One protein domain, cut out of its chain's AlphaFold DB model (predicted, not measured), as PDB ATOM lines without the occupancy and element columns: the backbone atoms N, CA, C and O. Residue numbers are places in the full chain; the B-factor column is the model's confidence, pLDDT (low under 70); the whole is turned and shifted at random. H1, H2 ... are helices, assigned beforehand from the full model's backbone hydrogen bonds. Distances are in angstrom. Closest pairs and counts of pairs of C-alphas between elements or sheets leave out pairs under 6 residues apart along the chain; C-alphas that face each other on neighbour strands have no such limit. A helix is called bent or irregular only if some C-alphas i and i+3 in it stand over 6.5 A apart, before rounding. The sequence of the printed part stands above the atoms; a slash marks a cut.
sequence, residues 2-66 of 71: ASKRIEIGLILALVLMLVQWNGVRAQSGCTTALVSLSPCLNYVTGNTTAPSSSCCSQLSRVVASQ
ATOM      1  N   ALA A   2      10.675  25.429 -35.841       57.84
ATOM      2  CA  ALA A   2      10.273  26.215 -37.019       57.84
ATOM      3  C   ALA A   2      10.946  25.785 -38.343       57.84
ATOM      4  O   ALA A   2      10.254  25.648 -39.346       57.84
ATOM      5  N   SER A   3      12.248  25.469 -38.351       67.06
ATOM      6  CA  SER A   3      12.959  25.068 -39.584       67.06
ATOM      7  C   SER A   3      12.434  23.766 -40.190       67.06
ATOM      8  O   SER A   3      12.296  23.658 -41.401       67.06
ATOM      9  N   LYS A   4      12.032  22.810 -39.343       72.00
ATOM     10  CA  LYS A   4      11.457  21.529 -39.779       72.00
ATOM     11  C   LYS A   4      10.085  21.705 -40.444       72.00
ATOM     12  O   LYS A   4       9.735  20.950 -41.337       72.00
ATOM     13  N   ARG A   5       9.318  22.729 -40.046       73.44
ATOM     14  CA  ARG A   5       8.035  23.077 -40.685       73.44
ATOM     15  C   ARG A   5       8.229  23.709 -42.063       73.44
ATOM     16  O   ARG A   5       7.450  23.421 -42.964       73.44
ATOM     17  N   ILE A   6       9.264  24.533 -42.219       83.81
ATOM     18  CA  ILE A   6       9.619  25.163 -43.500       83.81
ATOM     19  C   ILE A   6      10.133  24.106 -44.485       83.81
ATOM     20  O   ILE A   6       9.716  24.092 -45.637       83.81
ATOM     21  N   GLU A   7      10.960  23.173 -44.012       84.44
ATOM     22  CA  GLU A   7      11.449  22.039 -44.802       84.44
ATOM     23  C   GLU A   7      10.296  21.139 -45.278       84.44
ATOM     24  O   GLU A   7      10.181  20.868 -46.470       84.44
ATOM     25  N   ILE A   8       9.368  20.768 -44.385       87.06
ATOM     26  CA  ILE A   8       8.173  19.987 -44.753       87.06
ATOM     27  C   ILE A   8       7.305  20.744 -45.768       87.06
ATOM     28  O   ILE A   8       6.832  20.137 -46.725       87.06
ATOM     29  N   GLY A   9       7.114  22.057 -45.595       88.62
ATOM     30  CA  GLY A   9       6.352  22.885 -46.534       88.62
ATOM     31  C   GLY A   9       6.979  22.937 -47.931       88.62
ATOM     32  O   GLY A   9       6.269  22.797 -48.925       88.62
ATOM     33  N   LEU A  10       8.308  23.067 -48.007       89.38
ATOM     34  CA  LEU A  10       9.062  23.037 -49.264       89.38
ATOM     35  C   LEU A  10       8.975  21.672 -49.953       89.38
ATOM     36  O   LEU A  10       8.722  21.616 -51.153       89.38
ATOM     37  N   ILE A  11       9.126  20.577 -49.201       89.88
ATOM     38  CA  ILE A  11       9.018  19.214 -49.738       89.88
ATOM     39  C   ILE A  11       7.603  18.964 -50.278       89.88
ATOM     40  O   ILE A  11       7.458  18.454 -51.389       89.88
ATOM     41  N   LEU A  12       6.559  19.371 -49.544       87.31
ATOM     42  CA  LEU A  12       5.170  19.228 -49.993       87.31
ATOM     43  C   LEU A  12       4.916  19.996 -51.296       87.31
ATOM     44  O   LEU A  12       4.324  19.452 -52.226       87.31
ATOM     45  N   ALA A  13       5.389  21.243 -51.381       88.19
ATOM     46  CA  ALA A  13       5.251  22.061 -52.581       88.19
ATOM     47  C   ALA A  13       5.956  21.420 -53.787       88.19
ATOM     48  O   ALA A  13       5.394  21.381 -54.880       88.19
ATOM     49  N   LEU A  14       7.151  20.856 -53.583       87.06
ATOM     50  CA  LEU A  14       7.910  20.183 -54.635       87.06
ATOM     51  C   LEU A  14       7.184  18.929 -55.149       87.06
ATOM     52  O   LEU A  14       7.057  18.738 -56.356       87.06
ATOM     53  N   VAL A  15       6.643  18.110 -54.240       85.31
ATOM     54  CA  VAL A  15       5.868  16.905 -54.583       85.31
ATOM     55  C   VAL A  15       4.603  17.260 -55.368       85.31
ATOM     56  O   VAL A  15       4.309  16.614 -56.371       85.31
ATOM     57  N   LEU A  16       3.878  18.308 -54.965       83.19
ATOM     58  CA  LEU A  16       2.677  18.762 -55.674       83.19
ATOM     59  C   LEU A  16       2.999  19.242 -57.095       83.19
ATOM     60  O   LEU A  16       2.290  18.890 -58.035       83.19
ATOM     61  N   MET A  17       4.092  19.984 -57.276       79.31
ATOM     62  CA  MET A  17       4.535  20.433 -58.602       79.31
ATOM     63  C   MET A  17       4.911  19.248 -59.506       79.31
ATOM     64  O   MET A  17       4.524  19.220 -60.674       79.31
ATOM     65  N   LEU A  18       5.592  18.231 -58.963       74.00
ATOM     66  CA  LEU A  18       5.963  17.012 -59.694       74.00
ATOM     67  C   LEU A  18       4.748  16.146 -60.073       74.00
ATOM     68  O   LEU A  18       4.706  15.588 -61.172       74.00
ATOM     69  N   VAL A  19       3.742  16.052 -59.200       72.06
ATOM     70  CA  VAL A  19       2.481  15.338 -59.477       72.06
ATOM     71  C   VAL A  19       1.695  16.013 -60.599       72.06
ATOM     72  O   VAL A  19       1.183  15.336 -61.489       72.06
ATOM     73  N   GLN A  20       1.642  17.345 -60.608       63.53
ATOM     74  CA  GLN A  20       0.945  18.099 -61.653       63.53
ATOM     75  C   GLN A  20       1.641  17.981 -63.019       63.53
ATOM     76  O   GLN A  20       0.964  17.991 -64.051       63.53
ATOM     77  N   TRP A  21       2.970  17.820 -63.038       61.56
ATOM     78  CA  TRP A  21       3.746  17.710 -64.278       61.56
ATOM     79  C   TRP A  21       3.522  16.387 -65.021       61.56
ATOM     80  O   TRP A  21       3.498  16.373 -66.250       61.56
ATOM     81  N   ASN A  22       3.273  15.296 -64.290       57.19
ATOM     82  CA  ASN A  22       2.998  13.965 -64.851       57.19
ATOM     83  C   ASN A  22       1.541  13.771 -65.304       57.19
ATOM     84  O   ASN A  22       1.120  12.663 -65.628       57.19
ATOM     85  N   GLY A  23       0.775  14.859 -65.383       54.38
ATOM     86  CA  GLY A  23      -0.535  14.862 -66.002       54.38
ATOM     87  C   GLY A  23      -1.630  14.355 -65.076       54.38
ATOM     88  O   GLY A  23      -2.015  13.189 -65.097       54.38
ATOM     89  N   VAL A  24      -2.334  15.302 -64.460       53.06
ATOM     90  CA  VAL A  24      -3.785  15.159 -64.281       53.06
ATOM     91  C   VAL A  24      -4.436  15.258 -65.673       53.06
ATOM     92  O   VAL A  24      -5.085  16.232 -66.037       53.06
ATOM     93  N   ARG A  25      -4.158  14.272 -66.529       53.59
ATOM     94  CA  ARG A  25      -4.667  14.138 -67.904       53.59
ATOM     95  C   ARG A  25      -5.269  12.749 -68.116       53.59
ATOM     96  O   ARG A  25      -5.405  12.315 -69.247       53.59
ATOM     97  N   ALA A  26      -5.603  12.037 -67.041       53.62
ATOM     98  CA  ALA A  26      -5.985  10.630 -67.127       53.62
ATOM     99  C   ALA A  26      -7.492  10.354 -66.982       53.62
ATOM    100  O   ALA A  26      -7.900   9.218 -67.188       53.62
ATOM    101  N   GLN A  27      -8.348  11.335 -66.651       53.47
ATOM    102  CA  GLN A  27      -9.756  10.992 -66.367       53.47
ATOM    103  C   GLN A  27     -10.830  11.981 -66.825       53.47
ATOM    104  O   GLN A  27     -11.994  11.594 -66.871       53.47
ATOM    105  N   SER A  28     -10.497  13.212 -67.234       57.53
ATOM    106  CA  SER A  28     -11.532  14.133 -67.735       57.53
ATOM    107  C   SER A  28     -12.217  13.577 -68.988       57.53
ATOM    108  O   SER A  28     -13.440  13.572 -69.065       57.53
ATOM    109  N   GLY A  29     -11.452  13.006 -69.925       67.81
ATOM    110  CA  GLY A  29     -11.986  12.465 -71.179       67.81
ATOM    111  C   GLY A  29     -12.964  11.299 -70.994       67.81
ATOM    112  O   GLY A  29     -14.027  11.295 -71.614       67.81
ATOM    113  N   CYS A  30     -12.650  10.337 -70.121       73.25
ATOM    114  CA  CYS A  30     -13.521   9.185 -69.867       73.25
ATOM    115  C   CYS A  30     -14.790   9.584 -69.111       73.25
ATOM    116  O   CYS A  30     -15.879   9.179 -69.504       73.25
ATOM    117  N   THR A  31     -14.684  10.414 -68.070       80.56
ATOM    118  CA  THR A  31     -15.860  10.845 -67.302       80.56
ATOM    119  C   THR A  31     -16.781  11.718 -68.153       80.56
ATOM    120  O   THR A  31     -17.989  11.503 -68.169       80.56
ATOM    121  N   THR A  32     -16.232  12.642 -68.948       80.38
ATOM    122  CA  THR A  32     -17.018  13.452 -69.890       80.38
ATOM    123  C   THR A  32     -17.654  12.602 -70.997       80.38
ATOM    124  O   THR A  32     -18.804  12.853 -71.367       80.38
ATOM    125  N   ALA A  33     -16.961  11.573 -71.497       83.25
ATOM    126  CA  ALA A  33     -17.522  10.623 -72.457       83.25
ATOM    127  C   ALA A  33     -18.679   9.813 -71.851       83.25
ATOM    128  O   ALA A  33     -19.744   9.726 -72.457       83.25
ATOM    129  N   LEU A  34     -18.508   9.289 -70.634       84.31
ATOM    130  CA  LEU A  34     -19.543   8.545 -69.911       84.31
ATOM    131  C   LEU A  34     -20.778   9.410 -69.632       84.31
ATOM    132  O   LEU A  34     -21.901   8.974 -69.876       84.31
ATOM    133  N   VAL A  35     -20.590  10.661 -69.202       85.88
ATOM    134  CA  VAL A  35     -21.695  11.614 -68.998       85.88
ATOM    135  C   VAL A  35     -22.416  11.914 -70.317       85.88
ATOM    136  O   VAL A  35     -23.646  11.944 -70.359       85.88
ATOM    137  N   SER A  36     -21.670  12.058 -71.417       84.31
ATOM    138  CA  SER A  36     -22.225  12.272 -72.762       84.31
ATOM    139  C   SER A  36     -23.030  11.077 -73.288       84.31
ATOM    140  O   SER A  36     -23.871  11.258 -74.165       84.31
ATOM    141  N   LEU A  37     -22.796   9.880 -72.741       87.88
ATOM    142  CA  LEU A  37     -23.486   8.627 -73.064       87.88
ATOM    143  C   LEU A  37     -24.673   8.333 -72.132       87.88
ATOM    144  O   LEU A  37     -25.351   7.327 -72.325       87.88
ATOM    145  N   SER A  38     -24.988   9.212 -71.173       89.00
ATOM    146  CA  SER A  38     -26.215   9.116 -70.364       89.00
ATOM    147  C   SER A  38     -27.500   8.844 -71.177       89.00
ATOM    148  O   SER A  38     -28.254   7.954 -70.775       89.00
ATOM    149  N   PRO A  39     -27.755   9.469 -72.353       83.50
ATOM    150  CA  PRO A  39     -28.926   9.133 -73.172       83.50
ATOM    151  C   PRO A  39     -28.887   7.721 -73.779       83.50
ATOM    152  O   PRO A  39     -29.922   7.225 -74.218       83.50
ATOM    153  N   CYS A  40     -27.730   7.057 -73.816       88.69
ATOM    154  CA  CYS A  40     -27.592   5.683 -74.297       88.69
ATOM    155  C   CYS A  40     -27.926   4.635 -73.233       88.69
ATOM    156  O   CYS A  40     -28.100   3.469 -73.582       88.69
ATOM    157  N   LEU A  41     -28.028   5.017 -71.953       90.00
ATOM    158  CA  LEU A  41     -28.200   4.058 -70.860       90.00
ATOM    159  C   LEU A  41     -29.456   3.205 -71.035       90.00
ATOM    160  O   LEU A  41     -29.354   2.003 -70.871       90.00
ATOM    161  N   ASN A  42     -30.585   3.785 -71.463       85.75
ATOM    162  CA  ASN A  42     -31.827   3.039 -71.725       85.75
ATOM    163  C   ASN A  42     -31.685   1.964 -72.814       85.75
ATOM    164  O   ASN A  42     -32.327   0.923 -72.729       85.75
ATOM    165  N   TYR A  43     -30.847   2.208 -73.823       89.25
ATOM    166  CA  TYR A  43     -30.565   1.221 -74.863       89.25
ATOM    167  C   TYR A  43     -29.621   0.132 -74.338       89.25
ATOM    168  O   TYR A  43     -29.862  -1.052 -74.542       89.25
ATOM    169  N   VAL A  44     -28.580   0.519 -73.590       88.56
ATOM    170  CA  VAL A  44     -27.596  -0.419 -73.017       88.56
ATOM    171  C   VAL A  44     -28.211  -1.306 -71.928       88.56
ATOM    172  O   VAL A  44     -27.870  -2.481 -71.844       88.56
ATOM    173  N   THR A  45     -29.134  -0.782 -71.116       88.88
ATOM    174  CA  THR A  45     -29.889  -1.574 -70.131       88.88
ATOM    175  C   THR A  45     -31.036  -2.374 -70.749       88.88
ATOM    176  O   THR A  45     -31.694  -3.122 -70.032       88.88
ATOM    177  N   GLY A  46     -31.284  -2.247 -72.058       87.31
ATOM    178  CA  GLY A  46     -32.322  -3.001 -72.763       87.31
ATOM    179  C   GLY A  46     -33.751  -2.498 -72.534       87.31
ATOM    180  O   GLY A  46     -34.700  -3.195 -72.876       87.31
ATOM    181  N   ASN A  47     -33.924  -1.292 -71.984       87.62
ATOM    182  CA  ASN A  47     -35.237  -0.663 -71.816       87.62
ATOM    183  C   ASN A  47     -35.816  -0.170 -73.158       87.62
ATOM    184  O   ASN A  47     -37.029  -0.066 -73.320       87.62
ATOM    185  N   THR A  48     -34.954   0.123 -74.138       86.69
ATOM    186  CA  THR A  48     -35.356   0.434 -75.517       86.69
ATOM    187  C   THR A  48     -34.593  -0.429 -76.517       86.69
ATOM    188  O   THR A  48     -33.396  -0.656 -76.377       86.69
ATOM    189  N   THR A  49     -35.270  -0.882 -77.574       87.12
ATOM    190  CA  THR A  49     -34.671  -1.714 -78.638       87.12
ATOM    191  C   THR A  49     -33.950  -0.889 -79.709       87.12
ATOM    192  O   THR A  49     -33.246  -1.443 -80.546       87.12
ATOM    193  N   ALA A  50     -34.112   0.438 -79.690       87.81
ATOM    194  CA  ALA A  50     -33.422   1.371 -80.572       87.81
ATOM    195  C   ALA A  50     -32.780   2.512 -79.759       87.81
ATOM    196  O   ALA A  50     -33.386   2.984 -78.786       87.81
ATOM    197  N   PRO A  51     -31.569   2.968 -80.129       86.31
ATOM    198  CA  PRO A  51     -30.948   4.134 -79.518       86.31
ATOM    199  C   PRO A  51     -31.612   5.429 -80.009       86.31
ATOM    200  O   PRO A  51     -32.062   5.532 -81.149       86.31
ATOM    201  N   SER A  52     -31.636   6.455 -79.159       87.06
ATOM    202  CA  SER A  52     -32.053   7.805 -79.565       87.06
ATOM    203  C   SER A  52     -31.027   8.433 -80.521       87.06
ATOM    204  O   SER A  52     -29.822   8.228 -80.361       87.06
ATOM    205  N   SER A  53     -31.462   9.290 -81.453       89.56
ATOM    206  CA  SER A  53     -30.566  10.051 -82.345       89.56
ATOM    207  C   SER A  53     -29.514  10.874 -81.583       89.56
ATOM    208  O   SER A  53     -28.392  11.062 -82.065       89.56
ATOM    209  N   SER A  54     -29.850  11.323 -80.366       86.56
ATOM    210  CA  SER A  54     -28.919  12.016 -79.466       86.56
ATOM    211  C   SER A  54     -27.814  11.081 -78.955       86.56
ATOM    212  O   SER A  54     -26.638  11.434 -78.998       86.56
ATOM    213  N   CYS A  55     -28.166   9.846 -78.577       88.44
ATOM    214  CA  CYS A  55     -27.200   8.818 -78.182       88.44
ATOM    215  C   CYS A  55     -26.205   8.518 -79.316       88.44
ATOM    216  O   CYS A  55     -24.996   8.548 -79.092       88.44
ATOM    217  N   CYS A  56     -26.689   8.312 -80.545       89.88
ATOM    218  CA  CYS A  56     -25.820   8.053 -81.694       89.88
ATOM    219  C   CYS A  56     -24.866   9.222 -81.973       89.88
ATOM    220  O   CYS A  56     -23.667   9.007 -82.129       89.88
ATOM    221  N   SER A  57     -25.371  10.459 -81.959       89.94
ATOM    222  CA  SER A  57     -24.551  11.652 -82.207       89.94
ATOM    223  C   SER A  57     -23.449  11.833 -81.156       89.94
ATOM    224  O   SER A  57     -22.316  12.178 -81.496       89.94
ATOM    225  N   GLN A  58     -23.758  11.581 -79.881       88.62
ATOM    226  CA  GLN A  58     -22.793  11.680 -78.784       88.62
ATOM    227  C   GLN A  58     -21.764  10.545 -78.825       88.62
ATOM    228  O   GLN A  58     -20.572  10.794 -78.647       88.62
ATOM    229  N   LEU A  59     -22.193   9.320 -79.138       89.12
ATOM    230  CA  LEU A  59     -21.300   8.176 -79.311       89.12
ATOM    231  C   LEU A  59     -20.297   8.414 -80.449       89.12
ATOM    232  O   LEU A  59     -19.102   8.192 -80.261       89.12
ATOM    233  N   SER A  60     -20.742   8.945 -81.594       88.00
ATOM    234  CA  SER A  60     -19.854   9.295 -82.712       88.00
ATOM    235  C   SER A  60     -18.785  10.318 -82.316       88.00
ATOM    236  O   SER A  60     -17.627  10.178 -82.701       88.00
ATOM    237  N   ARG A  61     -19.141  11.321 -81.501       86.38
ATOM    238  CA  ARG A  61     -18.190  12.324 -80.987       86.38
ATOM    239  C   ARG A  61     -17.153  11.709 -80.047       86.38
ATOM    240  O   ARG A  61     -15.980  12.062 -80.127       86.38
ATOM    241  N   VAL A  62     -17.558  10.784 -79.177       86.62
ATOM    242  CA  VAL A  62     -16.637  10.069 -78.276       86.62
ATOM    243  C   VAL A  62     -15.671   9.190 -79.073       86.62
ATOM    244  O   VAL A  62     -14.466   9.258 -78.851       86.62
ATOM    245  N   VAL A  63     -16.171   8.429 -80.050       85.94
ATOM    246  CA  VAL A  63     -15.337   7.567 -80.907       85.94
ATOM    247  C   VAL A  63     -14.343   8.390 -81.730       85.94
ATOM    248  O   VAL A  63     -13.184   8.005 -81.851       85.94
ATOM    249  N   ALA A  64     -14.766   9.545 -82.251       83.88
ATOM    250  CA  ALA A  64     -13.897  10.439 -83.013       83.88
ATOM    251  C   ALA A  64     -12.851  11.163 -82.146       83.88
ATOM    252  O   ALA A  64     -11.756  11.447 -82.621       83.88
ATOM    253  N   SER A  65     -13.176  11.476 -80.887       78.62
ATOM    254  CA  SER A  65     -12.263  12.184 -79.974       78.62
ATOM    255  C   SER A  65     -11.283  11.262 -79.250       78.62
ATOM    256  O   SER A  65     -10.236  11.723 -78.800       78.62
ATOM    257  N   GLN A  66     -11.600   9.971 -79.145       71.25
ATOM    258  CA  GLN A  66     -10.752   8.952 -78.524       71.25
ATOM    259  C   GLN A  66     -10.570   7.764 -79.479       71.25
ATOM    260  O   GLN A  66     -11.026   6.655 -79.173       71.25
TER     261      GLN A  66
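Overview. This is residues 2 to 66 of the 71 residues of the protein "non-specific lipid-transfer protein 3-like" of Nicotiana sylvestris (UniProt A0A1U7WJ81). One long helix, H1, sticks out as a free arm from a small head of three shorter helices, in which the chain runs out along H2, turns at H3 and the link after it, and folds back along H4. The arm makes most of the length: residues 2 to 28 stand free, of which 2 to 21 belong to H1, while the other 38 residues form a body spanning 27 by 16 by 11 A. The printed part has 65 residues with four named helices, in the order H1, H2, H3, H4 along the chain, and no named strand; its class is all helix. The whole is extended, with a radius of gyration of the C-alphas of 21.3 A, and its C-alphas span 67 by 23 by 12 A.

Arrangement. H1, residues 2 to 21, touches no helix. H2, residues 28 to 36, is apart from H1. H3, residues 38 to 44, and H2 meet only through their link. H4, residues 53 to 65, touches H3 with residues 54 to 56 alone. The closest C-alphas of H3 and H4 are those of Cys 40 and Cys 55, 5.0 A apart, and the two helices are about perpendicular, at 74 degrees. H4 only just touches H2, with 3 pairs of C-alphas within 8 A and with its residues 58 to 62 alone. Their closest C-alphas are those of Ala 33 and Val 62, 5.9 A apart. H2 and H4 run opposite ways at a shallow tilt of 14 degrees. H1 is apart from H3 and from H4. In H1, H2 and H4 every O i to N i+4 pair is within hydrogen-bond range; in H3 this holds for 1 of 3, beside 3 of 4 O i to N i+3 pairs.

Along the chain. H1 runs from C-alpha 2 at (10.273, 26.215, -37.019) to C-alpha 21 at (3.746, 17.710, -64.278), a length of 29.3 A. H2 begins at C-alpha 28 at (-11.532, 14.133, -67.735) and measures 12.0 A from first to last C-alpha. H3 measures 10.0 A and is irregular, but only just: C-alphas 39 and 42 are 6.9 A apart. H4 measures 18.6 A and ends at C-alpha 65 at (-12.263, 12.184, -79.974).

Size, cuts and confidence. The two C-alphas farthest apart are those of Ala 2 and Thr 49, at 67.3 A. The printed part has no cut. The link from H2 to H3 is tight, and the links from H1 to H2 and from H3 to H4 are short. The mean pLDDT of the printed part is 80.0, with residues 2 to 3 and 20 to 29 under 70.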